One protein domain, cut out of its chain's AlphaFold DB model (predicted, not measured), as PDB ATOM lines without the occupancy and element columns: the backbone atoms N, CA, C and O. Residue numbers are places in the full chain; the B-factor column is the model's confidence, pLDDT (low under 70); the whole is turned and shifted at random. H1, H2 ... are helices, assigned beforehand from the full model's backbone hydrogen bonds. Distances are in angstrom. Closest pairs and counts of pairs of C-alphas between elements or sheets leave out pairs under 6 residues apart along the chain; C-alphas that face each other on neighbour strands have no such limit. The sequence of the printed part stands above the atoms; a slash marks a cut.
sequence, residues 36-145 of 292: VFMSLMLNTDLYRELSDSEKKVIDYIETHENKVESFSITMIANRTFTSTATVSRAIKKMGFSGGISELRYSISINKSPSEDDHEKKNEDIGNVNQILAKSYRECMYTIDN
ATOM      1  N   VAL A  36     -13.677   9.170 -36.701       48.62
ATOM      2  CA  VAL A  36     -12.265   8.983 -37.142       48.62
ATOM      3  C   VAL A  36     -12.012   9.311 -38.612       48.62
ATOM      4  O   VAL A  36     -11.013   9.959 -38.928       48.62
ATOM      5  N   PHE A  37     -12.938   8.990 -39.515       47.69
ATOM      6  CA  PHE A  37     -12.786   9.320 -40.940       47.69
ATOM      7  C   PHE A  37     -12.781  10.829 -41.220       47.69
ATOM      8  O   PHE A  37     -11.987  11.313 -42.029       47.69
ATOM      9  N   MET A  38     -13.587  11.599 -40.480       42.91
ATOM     10  CA  MET A  38     -13.659  13.057 -40.628       42.91
ATOM     11  C   MET A  38     -12.337  13.746 -40.244       42.91
ATOM     12  O   MET A  38     -12.016  14.799 -40.785       42.91
ATOM     13  N   SER A  39     -11.541  13.140 -39.353       45.56
ATOM     14  CA  SER A  39     -10.213  13.644 -38.980       45.56
ATOM     15  C   SER A  39      -9.163  13.400 -40.067       45.56
ATOM     16  O   SER A  39      -8.221  14.179 -40.183       45.56
ATOM     17  N   LEU A  40      -9.306  12.336 -40.863       47.88
ATOM     18  CA  LEU A  40      -8.371  11.988 -41.939       47.88
ATOM     19  C   LEU A  40      -8.614  12.825 -43.206       47.88
ATOM     20  O   LEU A  40      -7.660  13.191 -43.890       47.88
ATOM     21  N   MET A  41      -9.867  13.217 -43.471       44.69
ATOM     22  CA  MET A  41     -10.226  14.164 -44.543       44.69
ATOM     23  C   MET A  41      -9.748  15.605 -44.298       44.69
ATOM     24  O   MET A  41      -9.702  16.396 -45.241       44.69
ATOM     25  N   LEU A  42      -9.378  15.972 -43.065       46.97
ATOM     26  CA  LEU A  42      -8.903  17.328 -42.754       46.97
ATOM     27  C   LEU A  42      -7.509  17.633 -43.321       46.97
ATOM     28  O   LEU A  42      -7.098  18.791 -43.301       46.97
ATOM     29  N   ASN A  43      -6.807  16.644 -43.884       54.94
ATOM     30  CA  ASN A  43      -5.573  16.875 -44.627       54.94
ATOM     31  C   ASN A  43      -5.873  16.899 -46.134       54.94
ATOM     32  O   ASN A  43      -5.656  15.927 -46.858       54.94
ATOM     33  N   THR A  44      -6.429  18.017 -46.609       57.53
ATOM     34  CA  THR A  44      -6.835  18.222 -48.014       57.53
ATOM     35  C   THR A  44      -5.684  17.974 -49.000       57.53
ATOM     36  O   THR A  44      -5.920  17.628 -50.158       57.53
ATOM     37  N   ASP A  45      -4.442  18.103 -48.534       62.47
ATOM     38  CA  ASP A  45      -3.233  17.860 -49.313       62.47
ATOM     39  C   ASP A  45      -2.969  16.365 -49.543       62.47
ATOM     40  O   ASP A  45      -2.666  15.966 -50.666       62.47
ATOM     41  N   LEU A  46      -3.228  15.505 -48.552       68.06
ATOM     42  CA  LEU A  46      -3.056  14.054 -48.685       68.06
ATOM     43  C   LEU A  46      -4.008  13.461 -49.732       68.06
ATOM     44  O   LEU A  46      -3.617  12.611 -50.527       68.06
ATOM     45  N   TYR A  47      -5.257  13.940 -49.778       71.50
ATOM     46  CA  TYR A  47      -6.232  13.485 -50.775       71.50
ATOM     47  C   TYR A  47      -5.839  13.902 -52.204       71.50
ATOM     48  O   TYR A  47      -6.134  13.197 -53.174       71.50
ATOM     49  N   ARG A  48      -5.141  15.036 -52.360       75.12
ATOM     50  CA  ARG A  48      -4.641  15.509 -53.664       75.12
ATOM     51  C   ARG A  48      -3.499  14.645 -54.204       75.12
ATOM     52  O   ARG A  48      -3.387  14.520 -55.419       75.12
ATOM     53  N   GLU A  49      -2.721  14.004 -53.333       82.69
ATOM     54  CA  GLU A  49      -1.618  13.094 -53.692       82.69
ATOM     55  C   GLU A  49      -2.075  11.674 -54.090       82.69
ATOM     56  O   GLU A  49      -1.268  10.794 -54.428       82.69
ATOM     57  N   LEU A  50      -3.382  11.416 -54.048       85.00
ATOM     58  CA  LEU A  50      -3.961  10.143 -54.450       85.00
ATOM     59  C   LEU A  50      -4.204  10.097 -55.955       85.00
ATOM     60  O   LEU A  50      -4.752  11.025 -56.556       85.00
ATOM     61  N   SER A  51      -3.874   8.956 -56.552       91.81
ATOM     62  CA  SER A  51      -4.350   8.615 -57.893       91.81
ATOM     63  C   SER A  51      -5.869   8.440 -57.903       91.81
ATOM     64  O   SER A  51      -6.478   8.127 -56.880       91.81
ATOM     65  N   ASP A  52      -6.494   8.559 -59.072       91.81
ATOM     66  CA  ASP A  52      -7.951   8.416 -59.196       91.81
ATOM     67  C   ASP A  52      -8.455   7.045 -58.729       91.81
ATOM     68  O   ASP A  52      -9.530   6.931 -58.144       91.81
ATOM     69  N   SER A  53      -7.660   5.994 -58.935       92.88
ATOM     70  CA  SER A  53      -7.977   4.655 -58.436       92.88
ATOM     71  C   SER A  53      -7.873   4.557 -56.912       92.88
ATOM     72  O   SER A  53      -8.663   3.845 -56.303       92.88
ATOM     73  N   GLU A  54      -6.931   5.266 -56.282       92.12
ATOM     74  CA  GLU A  54      -6.837   5.326 -54.818       92.12
ATOM     75  C   GLU A  54      -7.990   6.147 -54.231       92.12
ATOM     76  O   GLU A  54      -8.607   5.692 -53.272       92.12
ATOM     77  N   LYS A  55      -8.359   7.280 -54.845       90.06
ATOM     78  CA  LYS A  55      -9.532   8.079 -54.443       90.06
ATOM     79  C   LYS A  55     -10.808   7.245 -54.452       90.06
ATOM     80  O   LYS A  55     -11.478   7.164 -53.433       90.06
ATOM     81  N   LYS A  56     -11.062   6.500 -55.536       91.69
ATOM     82  CA  LYS A  56     -12.202   5.564 -55.625       91.69
ATOM     83  C   LYS A  56     -12.248   4.567 -54.468       91.69
ATOM     84  O   LYS A  56     -13.330   4.223 -54.002       91.69
ATOM     85  N   VAL A  57     -11.090   4.073 -54.027       93.00
ATOM     86  CA  VAL A  57     -11.016   3.156 -52.884       93.00
ATOM     87  C   VAL A  57     -11.378   3.873 -51.589       93.00
ATOM     88  O   VAL A  57     -12.178   3.339 -50.824       93.00
ATOM     89  N   ILE A  58     -10.821   5.058 -51.346       89.38
ATOM     90  CA  ILE A  58     -11.105   5.827 -50.128       89.38
ATOM     91  C   ILE A  58     -12.578   6.225 -50.070       89.38
ATOM     92  O   ILE A  58     -13.233   5.941 -49.070       89.38
ATOM     93  N   ASP A  59     -13.115   6.775 -51.159       87.88
ATOM     94  CA  ASP A  59     -14.519   7.175 -51.259       87.88
ATOM     95  C   ASP A  59     -15.446   5.969 -51.009       87.88
ATOM     96  O   ASP A  59     -16.467   6.067 -50.323       87.88
ATOM     97  N   TYR A  60     -15.078   4.788 -51.525       90.69
ATOM     98  CA  TYR A  60     -15.818   3.554 -51.267       90.69
ATOM     99  C   TYR A  60     -15.784   3.161 -49.788       90.69
ATOM    100  O   TYR A  60     -16.818   2.783 -49.236       90.69
ATOM    101  N   ILE A  61     -14.610   3.232 -49.155       88.94
ATOM    102  CA  ILE A  61     -14.446   2.871 -47.746       88.94
ATOM    103  C   ILE A  61     -15.258   3.815 -46.856       88.94
ATOM    104  O   ILE A  61     -15.984   3.338 -45.990       88.94
ATOM    105  N   GLU A  62     -15.191   5.122 -47.106       83.56
ATOM    106  CA  GLU A  62     -15.906   6.139 -46.331       83.56
ATOM    107  C   GLU A  62     -17.428   5.969 -46.443       83.56
ATOM    108  O   GLU A  62     -18.146   5.929 -45.446       83.56
ATOM    109  N   THR A  63     -17.935   5.782 -47.663       85.00
ATOM    110  CA  THR A  63     -19.378   5.608 -47.899       85.00
ATOM    111  C   THR A  63     -19.925   4.271 -47.385       85.00
ATOM    112  O   THR A  63     -21.142   4.114 -47.252       85.00
ATOM    113  N   HIS A  64     -19.056   3.299 -47.084       86.06
ATOM    114  CA  HIS A  64     -19.430   1.944 -46.673       86.06
ATOM    115  C   HIS A  64     -18.721   1.476 -45.393       86.06
ATOM    116  O   HIS A  64     -18.579   0.266 -45.200       86.06
ATOM    117  N   GLU A  65     -18.326   2.394 -44.507       77.94
ATOM    118  CA  GLU A  65     -17.516   2.122 -43.305       77.94
ATOM    119  C   GLU A  65     -18.030   0.910 -42.506       77.94
ATOM    120  O   GLU A  65     -17.301  -0.055 -42.273       77.94
ATOM    121  N   ASN A  66     -19.340   0.882 -42.229       74.06
ATOM    122  CA  ASN A  66     -20.008  -0.204 -41.499       74.06
ATOM    123  C   ASN A  66     -19.865  -1.592 -42.140       74.06
ATOM    124  O   ASN A  66     -20.002  -2.601 -41.455       74.06
ATOM    125  N   LYS A  67     -19.647  -1.666 -43.456       81.25
ATOM    126  CA  LYS A  67     -19.503  -2.929 -44.194       81.25
ATOM    127  C   LYS A  67     -18.038  -3.320 -44.372       81.25
ATOM    128  O   LYS A  67     -17.737  -4.513 -44.368       81.25
ATOM    129  N   VAL A  68     -17.139  -2.341 -44.507       85.38
ATOM    130  CA  VAL A  68     -15.690  -2.549 -44.705       85.38
ATOM    131  C   VAL A  68     -15.071  -3.347 -43.564       85.38
ATOM    132  O   VAL A  68     -14.190  -4.170 -43.803       85.38
ATOM    133  N   GLU A  69     -15.596  -3.184 -42.351       82.62
ATOM    134  CA  GLU A  69     -15.242  -3.975 -41.172       82.62
ATOM    135  C   GLU A  69     -15.327  -5.502 -41.401       82.62
ATOM    136  O   GLU A  69     -14.597  -6.272 -40.784       82.62
ATOM    137  N   SER A  70     -16.180  -5.959 -42.318       85.00
ATOM    138  CA  SER A  70     -16.358  -7.381 -42.644       85.00
ATOM    139  C   SER A  70     -15.672  -7.813 -43.946       85.00
ATOM    140  O   SER A  70     -15.735  -8.981 -44.329       85.00
ATOM    141  N   PHE A  71     -15.042  -6.886 -44.671       90.81
ATOM    142  CA  PHE A  71     -14.513  -7.154 -46.006       90.81
ATOM    143  C   PHE A  71     -13.042  -7.572 -45.983       90.81
ATOM    144  O   PHE A  71     -12.202  -7.057 -45.240       90.81
ATOM    145  N   SER A  72     -12.704  -8.498 -46.882       91.38
ATOM    146  CA  SER A  72     -11.315  -8.750 -47.255       91.38
ATOM    147  C   SER A  72     -10.811  -7.656 -48.200       91.38
ATOM    148  O   SER A  72     -11.590  -6.989 -48.887       91.38
ATOM    149  N   ILE A  73      -9.488  -7.510 -48.300       93.12
ATOM    150  CA  ILE A  73      -8.879  -6.569 -49.249       93.12
ATOM    151  C   ILE A  73      -9.291  -6.867 -50.700       93.12
ATOM    152  O   ILE A  73      -9.560  -5.950 -51.473       93.12
ATOM    153  N   THR A  74      -9.422  -8.148 -51.051       95.12
ATOM    154  CA  THR A  74      -9.885  -8.612 -52.367       95.12
ATOM    155  C   THR A  74     -11.324  -8.196 -52.638       95.12
ATOM    156  O   THR A  74     -11.661  -7.798 -53.749       95.12
ATOM    157  N   MET A  75     -12.182  -8.233 -51.620       95.00
ATOM    158  CA  MET A  75     -13.573  -7.815 -51.760       95.00
ATOM    159  C   MET A  75     -13.688  -6.312 -52.030       95.00
ATOM    160  O   MET A  75     -14.477  -5.911 -52.883       95.00
ATOM    161  N   ILE A  76     -12.869  -5.487 -51.371       94.12
ATOM    162  CA  ILE A  76     -12.801  -4.040 -51.637       94.12
ATOM    163  C   ILE A  76     -12.264  -3.782 -53.050       94.12
ATOM    164  O   ILE A  76     -12.833  -2.977 -53.785       94.12
ATOM    165  N   ALA A  77     -11.218  -4.500 -53.459       95.62
ATOM    166  CA  ALA A  77     -10.630  -4.387 -54.794       95.62
ATOM    167  C   ALA A  77     -11.672  -4.669 -55.889       95.62
ATOM    168  O   ALA A  77     -11.892  -3.842 -56.774       95.62
ATOM    169  N   ASN A  78     -12.415  -5.770 -55.752       95.94
ATOM    170  CA  ASN A  78     -13.475  -6.144 -56.688       95.94
ATOM    171  C   ASN A  78     -14.596  -5.098 -56.755       95.94
ATOM    172  O   ASN A  78     -15.072  -4.771 -57.836       95.94
ATOM    173  N   ARG A  79     -15.012  -4.549 -55.609       94.38
ATOM    174  CA  ARG A  79     -16.106  -3.564 -55.539       94.38
ATOM    175  C   ARG A  79     -15.725  -2.179 -56.050       94.38
ATOM    176  O   ARG A  79     -16.604  -1.404 -56.410       94.38
ATOM    177  N   THR A  80     -14.433  -1.879 -56.080       95.12
ATOM    178  CA  THR A  80     -13.890  -0.602 -56.563       95.12
ATOM    179  C   THR A  80     -13.312  -0.712 -57.973       95.12
ATOM    180  O   THR A  80     -12.862   0.291 -58.521       95.12
ATOM    181  N   PHE A  81     -13.345  -1.910 -58.574       95.62
ATOM    182  CA  PHE A  81     -12.709  -2.228 -59.854       95.62
ATOM    183  C   PHE A  81     -11.216  -1.857 -59.869       95.62
ATOM    184  O   PHE A  81     -10.697  -1.303 -60.836       95.62
ATOM    185  N   THR A  82     -10.523  -2.151 -58.767       96.25
ATOM    186  CA  THR A  82      -9.084  -1.915 -58.597       96.25
ATOM    187  C   THR A  82      -8.348  -3.209 -58.246       96.25
ATOM    188  O   THR A  82      -8.956  -4.255 -58.038       96.25
ATOM    189  N   SER A  83      -7.013  -3.163 -58.192       96.50
ATOM    190  CA  SER A  83      -6.204  -4.276 -57.687       96.50
ATOM    191  C   SER A  83      -6.068  -4.222 -56.162       96.50
ATOM    192  O   SER A  83      -6.095  -3.150 -55.555       96.50
ATOM    193  N   THR A  84      -5.824  -5.371 -55.527       95.62
ATOM    194  CA  THR A  84      -5.524  -5.449 -54.083       95.62
ATOM    195  C   THR A  84      -4.314  -4.598 -53.690       95.62
ATOM    196  O   THR A  84      -4.302  -4.011 -52.610       95.62
ATOM    197  N   ALA A  85      -3.325  -4.463 -54.581       94.69
ATOM    198  CA  ALA A  85      -2.172  -3.586 -54.389       94.69
ATOM    199  C   ALA A  85      -2.566  -2.100 -54.344       94.69
ATOM    200  O   ALA A  85      -2.033  -1.343 -53.535       94.69
ATOM    201  N   THR A  86      -3.515  -1.669 -55.181       95.31
ATOM    202  CA  THR A  86      -4.061  -0.304 -55.128       95.31
ATOM    203  C   THR A  86      -4.836  -0.071 -53.839       95.31
ATOM    204  O   THR A  86      -4.602   0.939 -53.183       95.31
ATOM    205  N   VAL A  87      -5.668  -1.030 -53.414       95.19
ATOM    206  CA  VAL A  87      -6.375  -0.932 -52.127       95.19
ATOM    207  C   VAL A  87      -5.390  -0.832 -50.960       95.19
ATOM    208  O   VAL A  87      -5.536   0.035 -50.104       95.19
ATOM    209  N   SER A  88      -4.350  -1.669 -50.939       93.44
ATOM    210  CA  SER A  88      -3.330  -1.637 -49.885       93.44
ATOM    211  C   SER A  88      -2.600  -0.293 -49.835       93.44
ATOM    212  O   SER A  88      -2.433   0.261 -48.751       93.44
ATOM    213  N   ARG A  89      -2.199   0.256 -50.992       91.88
ATOM    214  CA  ARG A  89      -1.546   1.572 -51.067       91.88
ATOM    215  C   ARG A  89      -2.458   2.695 -50.591       91.88
ATOM    216  O   ARG A  89      -2.002   3.514 -49.804       91.88
ATOM    217  N   ALA A  90      -3.726   2.696 -51.005       91.06
ATOM    218  CA  ALA A  90      -4.701   3.688 -50.558       91.06
ATOM    219  C   ALA A  90      -4.842   3.679 -49.026       91.06
ATOM    220  O   ALA A  90      -4.673   4.713 -48.389       91.06
ATOM    221  N   ILE A  91      -5.038   2.497 -48.427       90.12
ATOM    222  CA  ILE A  91      -5.167   2.336 -46.970       90.12
ATOM    223  C   ILE A  91      -3.897   2.797 -46.236       90.12
ATOM    224  O   ILE A  91      -3.983   3.507 -45.238       90.12
ATOM    225  N   LYS A  92      -2.708   2.463 -46.753       88.31
ATOM    226  CA  LYS A  92      -1.437   2.920 -46.170       88.31
ATOM    227  C   LYS A  92      -1.251   4.431 -46.269       88.31
ATOM    228  O   LYS A  92      -0.795   5.040 -45.307       88.31
ATOM    229  N   LYS A  93      -1.629   5.048 -47.396       86.94
ATOM    230  CA  LYS A  93      -1.598   6.510 -47.558       86.94
ATOM    231  C   LYS A  93      -2.535   7.212 -46.577       86.94
ATOM    232  O   LYS A  93      -2.210   8.302 -46.140       86.94
ATOM    233  N   MET A  94      -3.630   6.571 -46.165       81.50
ATOM    234  CA  MET A  94      -4.514   7.066 -45.099       81.50
ATOM    235  C   MET A  94      -3.921   6.950 -43.684       81.50
ATOM    236  O   MET A  94      -4.612   7.248 -42.718       81.50
ATOM    237  N   GLY A  95      -2.674   6.500 -43.533       81.50
ATOM    238  CA  GLY A  95      -2.012   6.362 -42.235       81.50
ATOM    239  C   GLY A  95      -2.117   4.971 -41.607       81.50
ATOM    240  O   GLY A  95      -1.488   4.735 -40.583       81.50
ATOM    241  N   PHE A  96      -2.826   4.026 -42.232       84.62
ATOM    242  CA  PHE A  96      -2.921   2.643 -41.750       84.62
ATOM    243  C   PHE A  96      -1.800   1.785 -42.349       84.62
ATOM    244  O   PHE A  96      -1.986   1.047 -43.326       84.62
ATOM    245  N   SER A  97      -0.599   1.918 -41.787       80.06
ATOM    246  CA  SER A  97       0.608   1.192 -42.210       80.06
ATOM    247  C   SER A  97       0.436  -0.337 -42.202       80.06
ATOM    248  O   SER A  97       0.914  -1.020 -43.116       80.06
ATOM    249  N   GLY A  98      -0.342  -0.853 -41.245       77.69
ATOM    250  CA  GLY A  98      -0.742  -2.249 -41.095       77.69
ATOM    251  C   GLY A  98      -1.818  -2.713 -42.081       77.69
ATOM    252  O   GLY A  98      -2.298  -3.849 -42.021       77.69
ATOM    253  N   GLY A  99      -2.208  -1.845 -43.016       87.00
ATOM    254  CA  GLY A  99      -3.133  -2.151 -44.094       87.00
ATOM    255  C   GLY A  99      -4.542  -2.450 -43.591       87.00
ATOM    256  O   GLY A  99      -5.058  -1.817 -42.673       87.00
ATOM    257  N   ILE A 100      -5.194  -3.427 -44.225       88.56
ATOM    258  CA  ILE A 100      -6.612  -3.709 -43.974       88.56
ATOM    259  C   ILE A 100      -6.889  -4.168 -42.535       88.56
ATOM    260  O   ILE A 100      -7.956  -3.874 -42.008       88.56
ATOM    261  N   SER A 101      -5.954  -4.869 -41.885       86.06
ATOM    262  CA  SER A 101      -6.143  -5.340 -40.507       86.06
ATOM    263  C   SER A 101      -6.182  -4.179 -39.516       86.06
ATOM    264  O   SER A 101      -7.045  -4.159 -38.641       86.06
ATOM    265  N   GLU A 102      -5.299  -3.194 -39.688       83.56
ATOM    266  CA  GLU A 102      -5.280  -1.981 -38.868       83.56
ATOM    267  C   GLU A 102      -6.511  -1.106 -39.131       83.56
ATOM    268  O   GLU A 102      -7.159  -0.669 -38.182       83.56
ATOM    269  N   LEU A 103      -6.902  -0.935 -40.402       86.44
ATOM    270  CA  LEU A 103      -8.120  -0.203 -40.766       86.44
ATOM    271  C   LEU A 103      -9.368  -0.826 -40.125       86.44
ATOM    272  O   LEU A 103     -10.150  -0.122 -39.495       86.44
ATOM    273  N   ARG A 104      -9.568  -2.145 -40.263       87.81
ATOM    274  CA  ARG A 104     -10.739  -2.817 -39.676       87.81
ATOM    275  C   ARG A 104     -10.747  -2.713 -38.155       87.81
ATOM    276  O   ARG A 104     -11.806  -2.490 -37.576       87.81
ATOM    277  N   TYR A 105      -9.582  -2.834 -37.521       82.25
ATOM    278  CA  TYR A 105      -9.464  -2.643 -36.081       82.25
ATOM    279  C   TYR A 105      -9.835  -1.218 -35.662       82.25
ATOM    280  O   TYR A 105     -10.666  -1.046 -34.773       82.25
ATOM    281  N   SER A 106      -9.309  -0.207 -36.357       80.88
ATOM    282  CA  SER A 106      -9.669   1.195 -36.143       80.88
ATOM    283  C   SER A 106     -11.177   1.423 -36.285       80.88
ATOM    284  O   SER A 106     -11.787   2.034 -35.417       80.88
ATOM    285  N   ILE A 107     -11.821   0.870 -37.314       80.38
ATOM    286  CA  ILE A 107     -13.278   0.987 -37.480       80.38
ATOM    287  C   ILE A 107     -14.018   0.306 -36.315       80.38
ATOM    288  O   ILE A 107     -14.971   0.871 -35.779       80.38
ATOM    289  N   SER A 108     -13.560  -0.873 -35.879       75.62
ATOM    290  CA  SER A 108     -14.224  -1.640 -34.815       75.62
ATOM    291  C   SER A 108     -14.200  -0.960 -33.439       75.62
ATOM    292  O   SER A 108     -15.180  -1.056 -32.707       75.62
ATOM    293  N   ILE A 109     -13.134  -0.224 -33.090       70.81
ATOM    294  CA  ILE A 109     -13.015   0.446 -31.779       70.81
ATOM    295  C   ILE A 109     -13.837   1.740 -31.666       70.81
ATOM    296  O   ILE A 109     -14.076   2.215 -30.561       70.81
ATOM    297  N   ASN A 110     -14.255   2.327 -32.791       65.38
ATOM    298  CA  ASN A 110     -14.916   3.638 -32.825       65.38
ATOM    299  C   ASN A 110     -16.445   3.570 -32.751       65.38
ATOM    300  O   ASN A 110     -17.114   4.604 -32.814       65.38
ATOM    301  N   LYS A 111     -17.020   2.373 -32.612       64.06
ATOM    302  CA  LYS A 111     -18.460   2.200 -32.422       64.06
ATOM    303  C   LYS A 111     -18.799   2.318 -30.934       64.06
ATOM    304  O   LYS A 111     -18.332   1.531 -30.119       64.06
ATOM    305  N   SER A 112     -19.610   3.318 -30.576       49.50
ATOM    306  CA  SER A 112     -20.252   3.382 -29.256       49.50
ATOM    307  C   SER A 112     -21.241   2.220 -29.087       49.50
ATOM    308  O   SER A 112     -21.894   1.874 -30.074       49.50
ATOM    309  N   PRO A 113     -21.411   1.669 -27.871       48.69
ATOM    310  CA  PRO A 113     -22.432   0.656 -27.608       48.69
ATOM    311  C   PRO A 113     -23.842   1.222 -27.859       48.69
ATOM    312  O   PRO A 113     -24.125   2.357 -27.463       48.69
ATOM    313  N   SER A 114     -24.722   0.461 -28.511       50.38
ATOM    314  CA  SER A 114     -26.139   0.797 -28.717       50.38
ATOM    315  C   SER A 114     -27.011  -0.464 -28.817       50.38
ATOM    316  O   SER A 114     -26.796  -1.276 -29.711       50.38
ATOM    317  N   GLU A 115     -28.054  -0.524 -27.981       46.06
ATOM    318  CA  GLU A 115     -28.751  -1.709 -27.426       46.06
ATOM    319  C   GLU A 115     -29.593  -2.629 -28.367       46.06
ATOM    320  O   GLU A 115     -30.518  -3.285 -27.891       46.06
ATOM    321  N   ASP A 116     -29.324  -2.732 -29.676       52.38
ATOM    322  CA  ASP A 116     -30.152  -3.532 -30.618       52.38
ATOM    323  C   ASP A 116     -29.549  -4.907 -30.994       52.38
ATOM    324  O   ASP A 116     -28.341  -5.078 -31.035       52.38
ATOM    325  N   ASP A 117     -30.356  -5.897 -31.414       53.84
ATOM    326  CA  ASP A 117     -29.890  -7.246 -31.836       53.84
ATOM    327  C   ASP A 117     -28.897  -7.253 -33.027       53.84
ATOM    328  O   ASP A 117     -28.142  -8.211 -33.226       53.84
ATOM    329  N   HIS A 118     -28.845  -6.171 -33.814       58.31
ATOM    330  CA  HIS A 118     -27.785  -5.941 -34.805       58.31
ATOM    331  C   HIS A 118     -26.390  -5.766 -34.166       58.31
ATOM    332  O   HIS A 118     -25.381  -5.921 -34.857       58.31
ATOM    333  N   GLU A 119     -26.323  -5.481 -32.865       60.34
ATOM    334  CA  GLU A 119     -25.112  -5.266 -32.078       60.34
ATOM    335  C   GLU A 119     -24.338  -6.563 -31.848       60.34
ATOM    336  O   GLU A 119     -23.147  -6.565 -32.120       60.34
ATOM    337  N   LYS A 120     -24.977  -7.693 -31.505       59.97
ATOM    338  CA  LYS A 120     -24.256  -8.971 -31.276       59.97
ATOM    339  C   LYS A 120     -23.404  -9.391 -32.472       59.97
ATOM    340  O   LYS A 120     -22.252  -9.781 -32.330       59.97
ATOM    341  N   LYS A 121     -23.952  -9.255 -33.685       61.53
ATOM    342  CA  LYS A 121     -23.209  -9.560 -34.915       61.53
ATOM    343  C   LYS A 121     -22.077  -8.557 -35.168       61.53
ATOM    344  O   LYS A 121     -21.046  -8.946 -35.705       61.53
ATOM    345  N   ASN A 122     -22.262  -7.285 -34.815       66.94
ATOM    346  CA  ASN A 122     -21.210  -6.272 -34.925       66.94
ATOM    347  C   ASN A 122     -20.118  -6.469 -33.857       66.94
ATOM    348  O   ASN A 122     -18.945  -6.285 -34.159       66.94
ATOM    349  N   GLU A 123     -20.486  -6.898 -32.652       71.94
ATOM    350  CA  GLU A 123     -19.578  -7.235 -31.558       71.94
ATOM    351  C   GLU A 123     -18.690  -8.429 -31.936       71.94
ATOM    352  O   GLU A 123     -17.470  -8.358 -31.795       71.94
ATOM    353  N   ASP A 124     -19.262  -9.485 -32.526       80.19
ATOM    354  CA  ASP A 124     -18.497 -10.629 -33.038       80.19
ATOM    355  C   ASP A 124     -17.485 -10.217 -34.119       80.19
ATOM    356  O   ASP A 124     -16.327 -10.648 -34.094       80.19
ATOM    357  N   ILE A 125     -17.889  -9.359 -35.065       80.62
ATOM    358  CA  ILE A 125     -16.992  -8.861 -36.119       80.62
ATOM    359  C   ILE A 125     -15.864  -8.018 -35.505       80.62
ATOM    360  O   ILE A 125     -14.696  -8.210 -35.861       80.62
ATOM    361  N   GLY A 126     -16.185  -7.131 -34.560       79.62
ATOM    362  CA  GLY A 126     -15.204  -6.308 -33.862       79.62
ATOM    363  C   GLY A 126     -14.197  -7.147 -33.075       79.62
ATOM    364  O   GLY A 126     -12.987  -6.950 -33.207       79.62
ATOM    365  N   ASN A 127     -14.674  -8.159 -32.346       82.38
ATOM    366  CA  ASN A 127     -13.841  -9.112 -31.612       82.38
ATOM    367  C   ASN A 127     -12.889  -9.871 -32.548       82.38
ATOM    368  O   ASN A 127     -11.686  -9.960 -32.284       82.38
ATOM    369  N   VAL A 128     -13.391 -10.372 -33.682       85.50
ATOM    370  CA  VAL A 128     -12.553 -11.036 -34.692       85.50
ATOM    371  C   VAL A 128     -11.507 -10.072 -35.256       85.50
ATOM    372  O   VAL A 128     -10.335 -10.437 -35.367       85.50
ATOM    373  N   ASN A 129     -11.883  -8.832 -35.574       85.62
ATOM    374  CA  ASN A 129     -10.944  -7.829 -36.074       85.62
ATOM    375  C   ASN A 129      -9.863  -7.475 -35.057       85.62
ATOM    376  O   ASN A 129      -8.695  -7.358 -35.434       85.62
ATOM    377  N   GLN A 130     -10.216  -7.376 -33.777       82.81
ATOM    378  CA  GLN A 130      -9.251  -7.179 -32.705       82.81
ATOM    379  C   GLN A 130      -8.264  -8.350 -32.613       82.81
ATOM    380  O   GLN A 130      -7.059  -8.116 -32.522       82.81
ATOM    381  N   ILE A 131      -8.738  -9.599 -32.674       85.12
ATOM    382  CA  ILE A 131      -7.870 -10.790 -32.653       85.12
ATOM    383  C   ILE A 131      -6.922 -10.787 -33.859       85.12
ATOM    384  O   ILE A 131      -5.714 -10.949 -33.691       85.12
ATOM    385  N   LEU A 132      -7.437 -10.535 -35.067       87.00
ATOM    386  CA  LEU A 132      -6.624 -10.471 -36.285       87.00
ATOM    387  C   LEU A 132      -5.575  -9.352 -36.228       87.00
ATOM    388  O   LEU A 132      -4.438  -9.548 -36.657       87.00
ATOM    389  N   ALA A 133      -5.935  -8.185 -35.694       84.50
ATOM    390  CA  ALA A 133      -5.012  -7.068 -35.540       84.50
ATOM    391  C   ALA A 133      -3.934  -7.333 -34.482       84.50
ATOM    392  O   ALA A 133      -2.792  -6.922 -34.678       84.50
ATOM    393  N   LYS A 134      -4.260  -8.046 -33.394       84.94
ATOM    394  CA  LYS A 134      -3.261  -8.551 -32.435       84.94
ATOM    395  C   LYS A 134      -2.268  -9.482 -33.131       84.94
ATOM    396  O   LYS A 134      -1.079  -9.202 -33.104       84.94
ATOM    397  N   SER A 135      -2.739 -10.518 -33.831       88.56
ATOM    398  CA  SER A 135      -1.848 -11.450 -34.543       88.56
ATOM    399  C   SER A 135      -0.958 -10.749 -35.571       88.56
ATOM    400  O   SER A 135       0.220 -11.070 -35.694       88.56
ATOM    401  N   TYR A 136      -1.499  -9.760 -36.289       89.19
ATOM    402  CA  TYR A 136      -0.714  -8.951 -37.218       89.19
ATOM    403  C   TYR A 136       0.409  -8.176 -36.508       89.19
ATOM    404  O   TYR A 136       1.558  -8.236 -36.946       89.19
ATOM    405  N   ARG A 137       0.097  -7.488 -35.400       87.81
ATOM    406  CA  ARG A 137       1.082  -6.731 -34.610       87.81
ATOM    407  C   ARG A 137       2.154  -7.630 -33.997       87.81
ATOM    408  O   ARG A 137       3.322  -7.272 -34.051       87.81
ATOM    409  N   GLU A 138       1.794  -8.811 -33.502       89.81
ATOM    410  CA  GLU A 138       2.763  -9.791 -32.993       89.81
ATOM    411  C   GLU A 138       3.796 -10.191 -34.044       89.81
ATOM    412  O   GLU A 138       4.996 -10.184 -33.761       89.81
ATOM    413  N   CYS A 139       3.344 -10.496 -35.262       92.31
ATOM    414  CA  CYS A 139       4.238 -10.818 -36.369       92.31
ATOM    415  C   CYS A 139       5.121  -9.622 -36.738       92.31
ATOM    416  O   CYS A 139       6.337  -9.781 -36.817       92.31
ATOM    417  N   MET A 140       4.525  -8.441 -36.929       91.25
ATOM    418  CA  MET A 140       5.251  -7.223 -37.305       91.25
ATOM    419  C   MET A 140       6.315  -6.860 -36.273       91.25
ATOM    420  O   MET A 140       7.491  -6.804 -36.608       91.25
ATOM    421  N   TYR A 141       5.937  -6.716 -35.001       91.75
ATOM    422  CA  TYR A 141       6.885  -6.365 -33.948       91.75
ATOM    423  C   TYR A 141       7.955  -7.431 -33.744       91.75
ATOM    424  O   TYR A 141       9.083  -7.091 -33.411       91.75
ATOM    425  N   THR A 142       7.642  -8.710 -33.954       94.31
ATOM    426  CA  THR A 142       8.678  -9.747 -33.926       94.31
ATOM    427  C   THR A 142       9.685  -9.540 -35.050       94.31
ATOM    428  O   THR A 142      10.880  -9.523 -34.788       94.31
ATOM    429  N   ILE A 143       9.220  -9.351 -36.285       95.06
ATOM    430  CA  ILE A 143      10.092  -9.160 -37.451       95.06
ATOM    431  C   ILE A 143      10.947  -7.898 -37.293       95.06
ATOM    432  O   ILE A 143      12.156  -7.961 -37.501       95.06
ATOM    433  N   ASP A 144      10.343  -6.788 -36.870       92.00
ATOM    434  CA  ASP A 144      11.016  -5.493 -36.758       92.00
ATOM    435  C   ASP A 144      12.091  -5.467 -35.656       92.00
ATOM    436  O   ASP A 144      13.054  -4.709 -35.758       92.00
ATOM    437  N   ASN A 145      11.953  -6.296 -34.613       89.88
ATOM    438  CA  ASN A 145      12.886  -6.335 -33.480       89.88
ATOM    439  C   ASN A 145      13.900  -7.491 -33.539       89.88
ATOM    440  O   ASN A 145      14.804  -7.548 -32.700       89.88
TER     441      ASN A 145
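What this domain is: This is residues 36 to 145 of the 292 residues of the protein "MurR/RpiR family transcriptional regulator" of Absicoccus porci (UniProt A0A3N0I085). A cluster of short helices has one long helix, H8, along one side; H3, H5 and H6 are the core of the cluster, each crossing the other two steeply, and H7 bridges from H6 to H8. The short H1 and H2 lie on the side of the cluster away from H8, and residues 114 to 121, of which 118 to 121 belong to H8, stick out. The printed part has 110 residues with eight named helices, H1 to H8 in order along the chain, and no named strand: the class is all helix. It is compact, with a radius of gyration of the C-alphas of 14.4 A and spans of 39 by 38 by 27 A.

How they stand to each other: H1, residues 37 to 40, is close to but not clearly touching H3, residues 52 to 63: the closest C-alphas, of Phe 37 and Glu 62, are 7.0 A apart. H2, residues 44 to 48, is likewise close to H3, with the C-alphas of Tyr 47 and Lys 55 closest at 7.3 A. H3 touches H5, residues 73 to 80, with residues 56 to 60 alone; they are about perpendicular at 79 degrees, and the closest C-alphas, of Val 57 and Thr 80, are 6.0 A apart. With residues 53 to 58 alone H3 touches H6, residues 84 to 93, about perpendicular at 74 degrees; the closest C-alphas are those of Glu 54 and Ala 90, 5.0 A. H5 and H6 touch at 85 degrees, about perpendicular, closest at the C-alphas of Ala 77 and Thr 84, 5.3 A. H4, residues 65 to 68, and H7, residues 99 to 109, only just touch, with 3 pairs of C-alphas within 8 A, the closest those of Val 68 and Arg 104, 7.1 A. H6 and H7, the hubs with three touching helices each, touch at a steep tilt of 59 degrees, the same way; the C-alphas of Ile 91 and Gly 99 are closest at 5.7 A. H8, residues 118 to 145, touches H7 with residues 125 to 136 alone, at a steep tilt of 45 degrees, opposite ways; the closest C-alphas, of Ser 108 and Gly 126, are 4.9 A apart. The helix packing is mostly crossed: of the 5 pairs of helices that touch and have a tilt, 0 are at a shallow tilt. Every O i to N i+4 pair is within hydrogen-bond range in H2, H3, H5, H6, H7 and H8; H1 and H4 are too short for such a pair.

Where its parts are: H1 begins at C-alpha 37, (-12.786, 9.320, -40.940). H3 is 16.3 A long, H6 14.2 A and H7 16.0 A. H8, 40.7 A long, ends at C-alpha 145, (12.886, -6.335, -33.480).

The domain as a whole: The C-alphas of Asp 116 and Asn 145 are the two farthest apart, 43.2 A. The printed part has no cut and no long link. Residues 36 to 46 and 110 to 122 have pLDDT under 70.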